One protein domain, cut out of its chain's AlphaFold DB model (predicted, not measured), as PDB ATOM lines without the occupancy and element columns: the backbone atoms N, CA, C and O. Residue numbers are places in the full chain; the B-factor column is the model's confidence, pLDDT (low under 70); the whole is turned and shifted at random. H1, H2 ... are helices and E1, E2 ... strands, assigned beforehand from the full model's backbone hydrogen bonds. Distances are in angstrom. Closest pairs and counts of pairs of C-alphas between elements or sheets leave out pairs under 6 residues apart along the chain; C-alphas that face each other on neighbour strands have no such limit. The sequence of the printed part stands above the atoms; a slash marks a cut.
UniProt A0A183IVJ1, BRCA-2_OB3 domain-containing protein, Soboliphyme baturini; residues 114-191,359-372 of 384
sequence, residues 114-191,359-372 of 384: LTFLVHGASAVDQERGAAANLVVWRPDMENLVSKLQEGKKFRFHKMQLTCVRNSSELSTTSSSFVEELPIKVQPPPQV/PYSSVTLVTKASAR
ATOM      1  N   LEU A 114     184.997 195.836 159.043       85.81
ATOM      2  CA  LEU A 114     183.562 195.843 159.258       85.81
ATOM      3  C   LEU A 114     183.240 196.634 160.525       85.81
ATOM      4  O   LEU A 114     183.778 196.338 161.592       85.81
ATOM      5  N   THR A 115     182.392 197.648 160.391       86.38
ATOM      6  CA  THR A 115     182.012 198.516 161.507       86.38
ATOM      7  C   THR A 115     180.563 198.273 161.877       86.38
ATOM      8  O   THR A 115     179.696 198.233 160.999       86.38
ATOM      9  N   PHE A 116     180.309 198.163 163.178       86.25
ATOM     10  CA  PHE A 116     178.970 198.099 163.731       86.25
ATOM     11  C   PHE A 116     178.750 199.164 164.786       86.25
ATOM     12  O   PHE A 116     179.643 199.451 165.580       86.25
ATOM     13  N   LEU A 117     177.534 199.695 164.849       85.81
ATOM     14  CA  LEU A 117     177.096 200.388 166.050       85.81
ATOM     15  C   LEU A 117     176.590 199.352 167.041       85.81
ATOM     16  O   LEU A 117     175.782 198.485 166.681       85.81
ATOM     17  N   VAL A 118     177.040 199.447 168.285       87.19
ATOM     18  CA  VAL A 118     176.646 198.502 169.312       87.19
ATOM     19  C   VAL A 118     176.234 199.162 170.616       87.19
ATOM     20  O   VAL A 118     176.796 200.185 170.994       87.19
ATOM     21  N   HIS A 119     175.282 198.545 171.315       86.12
ATOM     22  CA  HIS A 119     174.789 199.002 172.616       86.12
ATOM     23  C   HIS A 119     175.094 197.986 173.718       86.12
ATOM     24  O   HIS A 119     175.008 196.770 173.504       86.12
ATOM     25  N   GLY A 120     175.439 198.481 174.908       84.75
ATOM     26  CA  GLY A 120     175.635 197.636 176.082       84.75
ATOM     27  C   GLY A 120     174.322 196.980 176.520       84.75
ATOM     28  O   GLY A 120     173.263 197.604 176.541       84.75
ATOM     29  N   ALA A 121     174.377 195.685 176.834       81.19
ATOM     30  CA  ALA A 121     173.186 194.902 177.166       81.19
ATOM     31  C   ALA A 121     172.904 194.785 178.677       81.19
ATOM     32  O   ALA A 121     171.962 194.080 179.049       81.19
ATOM     33  N   SER A 122     173.731 195.384 179.543       79.44
ATOM     34  CA  SER A 122     173.476 195.412 180.990       79.44
ATOM     35  C   SER A 122     172.420 196.468 181.328       79.44
ATOM     36  O   SER A 122     172.297 197.454 180.610       79.44
ATOM     37  N   ALA A 123     171.666 196.294 182.419       74.38
ATOM     38  CA  ALA A 123     170.634 197.265 182.810       74.38
ATOM     39  C   ALA A 123     171.210 198.687 182.965       74.38
ATOM     40  O   ALA A 123     170.629 199.650 182.476       74.38
ATOM     41  N   VAL A 124     172.412 198.793 183.541       76.62
ATOM     42  CA  VAL A 124     173.130 200.064 183.718       76.62
ATOM     43  C   VAL A 124     173.503 200.694 182.374       76.62
ATOM     44  O   VAL A 124     173.346 201.899 182.191       76.62
ATOM     45  N   ASP A 125     173.980 199.895 181.419       76.81
ATOM     46  CA  ASP A 125     174.343 200.390 180.087       76.81
ATOM     47  C   ASP A 125     173.117 200.839 179.291       76.81
ATOM     48  O   ASP A 125     173.176 201.837 178.574       76.81
ATOM     49  N   GLN A 126     172.004 200.116 179.433       73.31
ATOM     50  CA  GLN A 126     170.743 200.434 178.770       73.31
ATOM     51  C   GLN A 126     170.150 201.741 179.301       73.31
ATOM     52  O   GLN A 126     169.771 202.595 178.503       73.31
ATOM     53  N   GLU A 127     170.134 201.935 180.622       69.69
ATOM     54  CA  GLU A 127     169.699 203.191 181.249       69.69
ATOM     55  C   GLU A 127     170.568 204.380 180.824       69.69
ATOM     56  O   GLU A 127     170.065 205.483 180.617       69.69
ATOM     57  N   ARG A 128     171.876 204.158 180.654       73.00
ATOM     58  CA  ARG A 128     172.833 205.194 180.233       73.00
ATOM     59  C   ARG A 128     172.878 205.421 178.722       73.00
ATOM     60  O   ARG A 128     173.571 206.335 178.280       73.00
ATOM     61  N   GLY A 129     172.198 204.593 177.928       70.94
ATOM     62  CA  GLY A 129     172.301 204.624 176.468       70.94
ATOM     63  C   GLY A 129     173.730 204.383 175.968       70.94
ATOM     64  O   GLY A 129     174.151 204.990 174.984       70.94
ATOM     65  N   ALA A 130     174.499 203.539 176.661       78.50
ATOM     66  CA  ALA A 130     175.904 203.308 176.360       78.50
ATOM     67  C   ALA A 130     176.059 202.624 174.992       78.50
ATOM     68  O   ALA A 130     175.679 201.463 174.809       78.50
ATOM     69  N   ALA A 131     176.639 203.360 174.043       81.00
ATOM     70  CA  ALA A 131     176.852 202.919 172.674       81.00
ATOM     71  C   ALA A 131     178.309 203.117 172.244       81.00
ATOM     72  O   ALA A 131     178.938 204.127 172.563       81.00
ATOM     73  N   ALA A 132     178.830 202.164 171.478       85.25
ATOM     74  CA  ALA A 132     180.193 202.173 170.966       85.25
ATOM     75  C   ALA A 132     180.227 201.748 169.495       85.25
ATOM     76  O   ALA A 132     179.338 201.044 169.014       85.25
ATOM     77  N   ASN A 133     181.269 202.161 168.779       85.88
ATOM     78  CA  ASN A 133     181.544 201.647 167.441       85.88
ATOM     79  C   ASN A 133     182.408 200.392 167.572       85.88
ATOM     80  O   ASN A 133     183.529 200.472 168.060       85.88
ATOM     81  N   LEU A 134     181.901 199.241 167.146       88.75
ATOM     82  CA  LEU A 134     182.661 198.002 167.058       88.75
ATOM     83  C   LEU A 134     183.337 197.901 165.687       88.75
ATOM     84  O   LEU A 134     182.674 197.950 164.657       88.75
ATOM     85  N   VAL A 135     184.645 197.706 165.683       89.06
ATOM     86  CA  VAL A 135     185.520 197.619 164.516       89.06
ATOM     87  C   VAL A 135     186.100 196.209 164.460       89.06
ATOM     88  O   VAL A 135     186.900 195.802 165.306       89.06
ATOM     89  N   VAL A 136     185.700 195.449 163.447       87.88
ATOM     90  CA  VAL A 136     186.215 194.105 163.185       87.88
ATOM     91  C   VAL A 136     187.217 194.173 162.040       87.88
ATOM     92  O   VAL A 136     186.859 194.422 160.885       87.88
ATOM     93  N   TRP A 137     188.488 193.955 162.362       85.56
ATOM     94  CA  TRP A 137     189.574 193.926 161.385       85.56
ATOM     95  C   TRP A 137     189.671 192.555 160.729       85.56
ATOM     96  O   TRP A 137     189.699 191.550 161.432       85.56
ATOM     97  N   ARG A 138     189.803 192.520 159.395       83.62
ATOM     98  CA  ARG A 138     189.923 191.268 158.620       83.62
ATOM     99  C   ARG A 138     188.820 190.259 158.983       83.62
ATOM    100  O   ARG A 138     189.139 189.148 159.407       83.62
ATOM    101  N   PRO A 139     187.536 190.649 158.868       80.38
ATOM    102  CA  PRO A 139     186.438 189.765 159.226       80.38
ATOM    103  C   PRO A 139     186.476 188.501 158.362       80.38
ATOM    104  O   PRO A 139     186.662 188.585 157.146       80.38
ATOM    105  N   ASP A 140     186.273 187.343 158.989       79.06
ATOM    106  CA  ASP A 140     185.996 186.110 158.257       79.06
ATOM    107  C   ASP A 140     184.626 186.252 157.577       79.06
ATOM    108  O   ASP A 140     183.575 186.245 158.231       79.06
ATOM    109  N   MET A 141     184.662 186.456 156.261       64.19
ATOM    110  CA  MET A 141     183.491 186.766 155.444       64.19
ATOM    111  C   MET A 141     182.470 185.623 155.422       64.19
ATOM    112  O   MET A 141     181.280 185.895 155.284       64.19
ATOM    113  N   GLU A 142     182.900 184.370 155.587       64.00
ATOM    114  CA  GLU A 142     182.008 183.209 155.505       64.00
ATOM    115  C   GLU A 142     181.303 182.947 156.842       64.00
ATOM    116  O   GLU A 142     180.083 182.761 156.891       64.00
ATOM    117  N   ASN A 143     182.047 183.010 157.949       72.25
ATOM    118  CA  ASN A 143     181.532 182.586 159.252       72.25
ATOM    119  C   ASN A 143     181.057 183.725 160.151       72.25
ATOM    120  O   ASN A 143     180.119 183.534 160.924       72.25
ATOM    121  N   LEU A 144     181.725 184.880 160.122       74.88
ATOM    122  CA  LEU A 144     181.476 185.949 161.091       74.88
ATOM    123  C   LEU A 144     180.470 186.969 160.557       74.88
ATOM    124  O   LEU A 144     179.543 187.349 161.270       74.88
ATOM    125  N   VAL A 145     180.617 187.378 159.295       72.50
ATOM    126  CA  VAL A 145     179.746 188.390 158.668       72.50
ATOM    127  C   VAL A 145     178.309 187.890 158.522       72.50
ATOM    128  O   VAL A 145     177.371 188.652 158.726       72.50
ATOM    129  N   SER A 146     178.124 186.600 158.235       74.00
ATOM    130  CA  SER A 146     176.801 185.973 158.143       74.00
ATOM    131  C   SER A 146     176.072 185.910 159.492       74.00
ATOM    132  O   SER A 146     174.843 186.015 159.538       74.00
ATOM    133  N   LYS A 147     176.821 185.772 160.595       82.56
ATOM    134  CA  LYS A 147     176.283 185.675 161.961       82.56
ATOM    135  C   LYS A 147     175.981 187.035 162.577       82.56
ATOM    136  O   LYS A 147     174.947 187.176 163.228       82.56
ATOM    137  N   LEU A 148     176.860 188.021 162.382       86.00
ATOM    138  CA  LEU A 148     176.711 189.365 162.943       86.00
ATOM    139  C   LEU A 148     175.637 190.155 162.190       86.00
ATOM    140  O   LEU A 148     175.912 190.827 161.200       86.00
ATOM    141  N   GLN A 149     174.408 190.080 162.692       85.50
ATOM    142  CA  GLN A 149     173.249 190.775 162.136       85.50
ATOM    143  C   GLN A 149     172.705 191.806 163.125       85.50
ATOM    144  O   GLN A 149     172.885 191.686 164.339       85.50
ATOM    145  N   GLU A 150     172.027 192.817 162.591       87.25
ATOM    146  CA  GLU A 150     171.350 193.835 163.391       87.25
ATOM    147  C   GLU A 150     170.217 193.229 164.232       87.25
ATOM    148  O   GLU A 150     169.582 192.247 163.847       87.25
ATOM    149  N   GLY A 151     169.979 193.798 165.411       86.38
ATOM    150  CA  GLY A 151     168.942 193.349 166.339       86.38
ATOM    151  C   GLY A 151     169.288 192.082 167.113       86.38
ATOM    152  O   GLY A 151     168.468 191.617 167.901       86.38
ATOM    153  N   LYS A 152     170.492 191.528 166.932       88.50
ATOM    154  CA  LYS A 152     170.976 190.354 167.663       88.50
ATOM    155  C   LYS A 152     171.880 190.725 168.834       88.50
ATOM    156  O   LYS A 152     172.538 191.768 168.852       88.50
ATOM    157  N   LYS A 153     171.932 189.829 169.820       88.69
ATOM    158  CA  LYS A 153     172.738 189.968 171.035       88.69
ATOM    159  C   LYS A 153     173.959 189.072 170.960       88.69
ATOM    160  O   LYS A 153     173.835 187.870 170.756       88.69
ATOM    161  N   PHE A 154     175.125 189.648 171.206       89.00
ATOM    162  CA  PHE A 154     176.386 188.923 171.200       89.00
ATOM    163  C   PHE A 154     177.172 189.190 172.473       89.00
ATOM    164  O   PHE A 154     177.030 190.231 173.106       89.00
ATOM    165  N   ARG A 155     178.036 188.261 172.854       89.00
ATOM    166  CA  ARG A 155     179.092 188.488 173.830       89.00
ATOM    167  C   ARG A 155     180.414 188.470 173.094       89.00
ATOM    168  O   ARG A 155     180.777 187.461 172.495       89.00
ATOM    169  N   PHE A 156     181.119 189.590 173.144       88.69
ATOM    170  CA  PHE A 156     182.462 189.685 172.602       88.69
ATOM    171  C   PHE A 156     183.464 189.577 173.745       88.69
ATOM    172  O   PHE A 156     183.356 190.250 174.774       88.69
ATOM    173  N   HIS A 157     184.455 188.715 173.557       85.81
ATOM    174  CA  HIS A 157     185.530 188.506 174.514       85.81
ATOM    175  C   HIS A 157     186.837 189.090 173.987       85.81
ATOM    176  O   HIS A 157     187.094 189.058 172.782       85.81
ATOM    177  N   LYS A 158     187.686 189.571 174.906       85.81
ATOM    178  CA  LYS A 158     189.047 190.050 174.596       85.81
ATOM    179  C   LYS A 158     189.054 191.135 173.511       85.81
ATOM    180  O   LYS A 158     189.743 191.013 172.498       85.81
ATOM    181  N   MET A 159     188.241 192.169 173.703       88.50
ATOM    182  CA  MET A 159     188.242 193.355 172.845       88.50
ATOM    183  C   MET A 159     189.213 194.403 173.370       88.50
ATOM    184  O   MET A 159     189.474 194.481 174.570       88.50
ATOM    185  N   GLN A 160     189.711 195.226 172.458       88.38
ATOM    186  CA  GLN A 160     190.461 196.422 172.798       88.38
ATOM    187  C   GLN A 160     189.511 197.620 172.781       88.38
ATOM    188  O   GLN A 160     188.778 197.814 171.816       88.38
ATOM    189  N   LEU A 161     189.520 198.406 173.854       86.75
ATOM    190  CA  LEU A 161     188.784 199.660 173.945       86.75
ATOM    191  C   LEU A 161     189.728 200.815 173.616       86.75
ATOM    192  O   LEU A 161     190.791 200.945 174.222       86.75
ATOM    193  N   THR A 162     189.305 201.666 172.694       85.12
ATOM    194  CA  THR A 162     189.953 202.935 172.384       85.12
ATOM    195  C   THR A 162     188.942 204.047 172.620       85.12
ATOM    196  O   THR A 162     187.896 204.105 171.977       85.12
ATOM    197  N   CYS A 163     189.239 204.942 173.557       76.56
ATOM    198  CA  CYS A 163     188.415 206.119 173.808       76.56
ATOM    199  C   CYS A 163     188.994 207.302 173.031       76.56
ATOM    200  O   CYS A 163     190.088 207.771 173.340       76.56
ATOM    201  N   VAL A 164     188.265 207.791 172.028       61.59
ATOM    202  CA  VAL A 164     188.641 208.985 171.261       61.59
ATOM    203  C   VAL A 164     187.663 210.101 171.593       61.59
ATOM    204  O   VAL A 164     186.513 210.082 171.148       61.59
ATOM    205  N   ARG A 165     188.136 211.084 172.372       65.19
ATOM    206  CA  ARG A 165     187.376 212.254 172.849       65.19
ATOM    207  C   ARG A 165     186.026 211.858 173.468       65.19
ATOM    208  O   ARG A 165     185.982 211.449 174.621       65.19
ATOM    209  N   ASN A 166     184.955 211.937 172.676       58.06
ATOM    210  CA  ASN A 166     183.565 211.710 173.073       58.06
ATOM    211  C   ASN A 166     182.996 210.387 172.537       58.06
ATOM    212  O   ASN A 166     181.796 210.151 172.628       58.06
ATOM    213  N   SER A 167     183.819 209.538 171.919       65.00
ATOM    214  CA  SER A 167     183.391 208.278 171.317       65.00
ATOM    215  C   SER A 167     184.233 207.108 171.803       65.00
ATOM    216  O   SER A 167     185.459 207.191 171.878       65.00
ATOM    217  N   SER A 168     183.553 206.012 172.111       77.62
ATOM    218  CA  SER A 168     184.189 204.749 172.446       77.62
ATOM    219  C   SER A 168     184.186 203.855 171.220       77.62
ATOM    220  O   SER A 168     183.139 203.599 170.618       77.62
ATOM    221  N   GLU A 169     185.374 203.408 170.845       86.44
ATOM    222  CA  GLU A 169     185.595 202.428 169.796       86.44
ATOM    223  C   GLU A 169     186.061 201.122 170.436       86.44
ATOM    224  O   GLU A 169     186.991 201.093 171.240       86.44
ATOM    225  N   LEU A 170     185.395 200.032 170.088       89.06
ATOM    226  CA  LEU A 170     185.775 198.679 170.454       89.06
ATOM    227  C   LEU A 170     186.373 198.028 169.216       89.06
ATOM    228  O   LEU A 170     185.741 198.028 168.169       89.06
ATOM    229  N   SER A 171     187.556 197.440 169.313       89.94
ATOM    230  CA  SER A 171     188.178 196.740 168.192       89.94
ATOM    231  C   SER A 171     188.494 195.292 168.535       89.94
ATOM    232  O   SER A 171     188.989 194.989 169.626       89.94
ATOM    233  N   THR A 172     188.245 194.388 167.589       87.62
ATOM    234  CA  THR A 172     188.630 192.981 167.730       87.62
ATOM    235  C   THR A 172     190.134 192.801 167.544       87.62
ATOM    236  O   THR A 172     190.750 193.421 166.677       87.62
ATOM    237  N   THR A 173     190.710 191.884 168.311       84.56
ATOM    238  CA  THR A 173     192.089 191.402 168.185       84.56
ATOM    239  C   THR A 173     192.102 189.992 167.591       84.56
ATOM    240  O   THR A 173     191.058 189.356 167.461       84.56
ATOM    241  N   SER A 174     193.284 189.454 167.281       83.12
ATOM    242  CA  SER A 174     193.436 188.057 166.837       83.12
ATOM    243  C   SER A 174     192.945 187.028 167.862       83.12
ATOM    244  O   SER A 174     192.660 185.892 167.503       83.12
ATOM    245  N   SER A 175     192.855 187.418 169.137       83.50
ATOM    246  CA  SER A 175     192.385 186.562 170.229       83.50
ATOM    247  C   SER A 175     190.901 186.744 170.557       83.50
ATOM    248  O   SER A 175     190.384 186.045 171.434       83.50
ATOM    249  N   SER A 176     190.227 187.694 169.901       85.69
ATOM    250  CA  SER A 176     188.809 187.944 170.123       85.69
ATOM    251  C   SER A 176     187.970 186.792 169.592       85.69
ATOM    252  O   SER A 176     188.214 186.270 168.507       85.69
ATOM    253  N   PHE A 177     186.935 186.433 170.339       85.06
ATOM    254  CA  PHE A 177     185.910 185.502 169.890       85.06
ATOM    255  C   PHE A 177     184.537 186.026 170.296       85.06
ATOM    256  O   PHE A 177     184.412 186.845 171.214       85.06
ATOM    257  N   VAL A 178     183.517 185.570 169.574       87.56
ATOM    258  CA  VAL A 178     182.139 186.028 169.724       87.56
ATOM    259  C   VAL A 178     181.207 184.851 169.976       87.56
ATOM    260  O   VAL A 178     181.341 183.794 169.364       87.56
ATOM    261  N   GLU A 179     180.249 185.055 170.870       89.19
ATOM    262  CA  GLU A 179     179.169 184.121 171.181       89.19
ATOM    263  C   GLU A 179     177.828 184.823 170.923       89.19
ATOM    264  O   GLU A 179     177.601 185.922 171.426       89.19
ATOM    265  N   GLU A 180     176.935 184.217 170.137       89.62
ATOM    266  CA  GLU A 180     175.558 184.709 169.996       89.62
ATOM    267  C   GLU A 180     174.748 184.302 171.229       89.62
ATOM    268  O   GLU A 180     174.759 183.144 171.640       89.62
ATOM    269  N   LEU A 181     174.042 185.261 171.826       88.94
ATOM    270  CA  LEU A 181     173.195 185.032 172.987       88.94
ATOM    271  C   LEU A 181     171.720 185.190 172.606       88.94
ATOM    272  O   LEU A 181     171.368 186.110 171.866       88.94
ATOM    273  N   PRO A 182     170.819 184.372 173.173       88.75
ATOM    274  CA  PRO A 182     169.394 184.515 172.919       88.75
ATOM    275  C   PRO A 182     168.841 185.813 173.525       88.75
ATOM    276  O   PRO A 182     169.192 186.216 174.643       88.75
ATOM    277  N   ILE A 183     167.910 186.439 172.805       83.19
ATOM    278  CA  ILE A 183     167.126 187.580 173.283       83.19
ATOM    279  C   ILE A 183     165.842 187.036 173.911       83.19
ATOM    280  O   ILE A 183     164.948 186.574 173.211       83.19
ATOM    281  N   LYS A 184     165.768 187.053 175.246       78.00
ATOM    282  CA  LYS A 184     164.596 186.559 175.996       78.00
ATOM    283  C   LYS A 184     163.447 187.569 176.051       78.00
ATOM    284  O   LYS A 184     162.292 187.175 176.128       78.00
ATOM    285  N   VAL A 185     163.778 188.858 176.046       77.25
ATOM    286  CA  VAL A 185     162.841 189.987 176.093       77.25
ATOM    287  C   VAL A 185     163.297 190.976 175.035       77.25
ATOM    288  O   VAL A 185     164.503 191.209 174.918       77.25
ATOM    289  N   GLN A 186     162.360 191.524 174.257       77.81
ATOM    290  CA  GLN A 186     162.714 192.520 173.253       77.81
ATOM    291  C   GLN A 186     163.413 193.713 173.923       77.81
ATOM    292  O   GLN A 186     162.939 194.192 174.958       77.81
ATOM    293  N   PRO A 187     164.555 194.165 173.378       74.81
ATOM    294  CA  PRO A 187     165.247 195.325 173.913       74.81
ATOM    295  C   PRO A 187     164.348 196.562 173.791       74.81
ATOM    296  O   PRO A 187     163.591 196.678 172.824       74.81
ATOM    297  N   PRO A 188     164.417 197.493 174.752       75.31
ATOM    298  CA  PRO A 188     163.632 198.710 174.670       75.31
ATOM    299  C   PRO A 188     164.145 199.598 173.515       75.31
ATOM    300  O   PRO A 188     165.304 199.459 173.102       75.31
ATOM    301  N   PRO A 189     163.331 200.538 172.999       73.44
ATOM    302  CA  PRO A 189     163.698 201.369 171.848       73.44
ATOM    303  C   PRO A 189     164.975 202.193 172.046       73.44
ATOM    304  O   PRO A 189     165.648 202.521 171.081       73.44
ATOM    305  N   GLN A 190     165.362 202.510 173.285       71.12
ATOM    306  CA  GLN A 190     166.625 203.211 173.557       71.12
ATOM    307  C   GLN A 190     167.869 202.360 173.237       71.12
ATOM    308  O   GLN A 190     168.976 202.889 173.147       71.12
ATOM    309  N   VAL A 191     167.700 201.043 173.099       75.75
ATOM    310  CA  VAL A 191     168.783 200.065 172.940       75.75
ATOM    311  C   VAL A 191     168.828 199.509 171.524       75.75
ATOM    312  O   VAL A 191     169.910 199.282 170.990       75.75
ATOM    313  N   PRO A 359     184.655 194.859 183.037       25.89
ATOM    314  CA  PRO A 359     185.438 193.626 183.032       25.89
ATOM    315  C   PRO A 359     185.557 193.085 181.596       25.89
ATOM    316  O   PRO A 359     184.664 193.283 180.777       25.89
ATOM    317  N   TYR A 360     186.654 192.377 181.298       30.69
ATOM    318  CA  TYR A 360     187.128 191.910 179.975       30.69
ATOM    319  C   TYR A 360     186.195 190.961 179.170       30.69
ATOM    320  O   TYR A 360     186.629 190.275 178.237       30.69
ATOM    321  N   SER A 361     184.904 190.929 179.494       25.55
ATOM    322  CA  SER A 361     183.826 190.313 178.724       25.55
ATOM    323  C   SER A 361     182.646 191.283 178.654       25.55
ATOM    324  O   SER A 361     182.002 191.522 179.678       25.55
ATOM    325  N   SER A 362     182.324 191.809 177.471       34.34
ATOM    326  CA  SER A 362     181.159 192.684 177.309       34.34
ATOM    327  C   SER A 362     180.110 192.061 176.392       34.34
ATOM    328  O   SER A 362     180.390 191.443 175.360       34.34
ATOM    329  N   VAL A 363     178.858 192.187 176.825       31.28
ATOM    330  CA  VAL A 363     177.679 191.748 176.082       31.28
ATOM    331  C   VAL A 363     177.110 192.949 175.347       31.28
ATOM    332  O   VAL A 363     176.830 193.986 175.942       31.28
ATOM    333  N   THR A 364     176.948 192.783 174.049       36.47
ATOM    334  CA  THR A 364     176.884 193.839 173.059       36.47
ATOM    335  C   THR A 364     175.770 193.500 172.067       36.47
ATOM    336  O   THR A 364     175.779 192.434 171.450       36.47
ATOM    337  N   LEU A 365     174.776 194.374 171.935       33.09
ATOM    338  CA  LEU A 365     173.733 194.263 170.914       33.09
ATOM    339  C   LEU A 365     174.241 194.910 169.630       33.09
ATOM    340  O   LEU A 365     174.651 196.069 169.654       33.09
ATOM    341  N   VAL A 366     174.239 194.164 168.526       37.91
ATOM    342  CA  VAL A 366     174.621 194.692 167.213       37.91
ATOM    343  C   VAL A 366     173.420 195.416 166.637       37.91
ATOM    344  O   VAL A 366     172.365 194.823 166.446       37.91
ATOM    345  N   THR A 367     173.563 196.712 166.396       30.91
ATOM    346  CA  THR A 367     172.442 197.572 165.984       30.91
ATOM    347  C   THR A 367     172.582 198.093 164.564       30.91
ATOM    348  O   THR A 367     171.594 198.552 164.004       30.91
ATOM    349  N   LYS A 368     173.775 197.999 163.963       35.47
ATOM    350  CA  LYS A 368     173.999 198.454 162.590       35.47
ATOM    351  C   LYS A 368     175.165 197.747 161.920       35.47
ATOM    352  O   LYS A 368     176.207 197.705 162.554       35.47
ATOM    353  N   ALA A 369     175.041 197.250 160.689       31.36
ATOM    354  CA  ALA A 369     176.115 196.564 159.958       31.36
ATOM    355  C   ALA A 369     176.393 197.231 158.600       31.36
ATOM    356  O   ALA A 369     175.473 197.466 157.826       31.36
ATOM    357  N   SER A 370     177.656 197.513 158.265       34.78
ATOM    358  CA  SER A 370     178.027 197.935 156.902       34.78
ATOM    359  C   SER A 370     179.364 197.337 156.484       34.78
ATOM    360  O   SER A 370     180.410 197.694 157.030       34.78
ATOM    361  N   ALA A 371     179.334 196.431 155.503       29.12
ATOM    362  CA  ALA A 371     180.522 195.796 154.939       29.12
ATOM    363  C   ALA A 371     181.152 196.664 153.841       29.12
ATOM    364  O   ALA A 371     180.478 197.111 152.914       29.12
ATOM    365  N   ARG A 372     182.469 196.868 153.919       33.72
ATOM    366  CA  ARG A 372     183.240 197.563 152.884       33.72
ATOM    367  C   ARG A 372     183.662 196.570 151.799       33.72
ATOM    368  O   ARG A 372     184.469 195.682 152.066       33.72
TER     369      ARG A 372
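Overview. This is residues 114 to 191 and 359 to 372 of the 384 residues of the protein "BRCA-2_OB3 domain-containing protein" of Soboliphyme baturini (UniProt A0A183IVJ1). What is the shape? It is a small closed barrel of five strands, with a short helix, H1, at one end. What builds it? The 92 printed residues, mostly strand, hold E1, H1, E2, E3, E4, E5; the mixed ring runs E1 E2 E4 E3 E5. It is compact, radius of gyration of the C-alphas 12.5 A, spanning 33 by 32 by 24 A.

Arrangement. How does the ring close? E1, residues 114 to 120, is antiparallel to E2, residues 131 to 137 (N 116 to O 134, 2.8 A), and E2 parallel to E4, residues 167 to 181 (N 135 to O 170, 2.7 A). E4 forms an antiparallel hairpin with E3, residues 152 to 164 (N 162 to O 169, 2.8 A). E5, residues 361 to 371, is antiparallel to E3 (N 364 to O 154, 2.7 A) and E1 (N 367 to O 117, 2.9 A). Where is the helix? H1, residues 123 to 127, is on the barrel, its O i to N i+4 pair within hydrogen-bond range.

Along the chain. Where does E1 begin? C-alpha 114 is at (183.562, 195.843, 159.258). Where does E5 end? C-alpha 371 is at (180.522, 195.796, 154.939). Which strands bend? E3, 25.9 A, at 158; E4, 25.4 A, at 174; E5, 24.6 A, at 367.

Size, cuts and confidence. Is it cut? Residues 192 to 358 are not printed; C-alphas 191 and 359 are 20.5 A apart. Which link is long? E2 to E3. Where is confidence low? It is under 70 in 21 residues, among them 359 to 372.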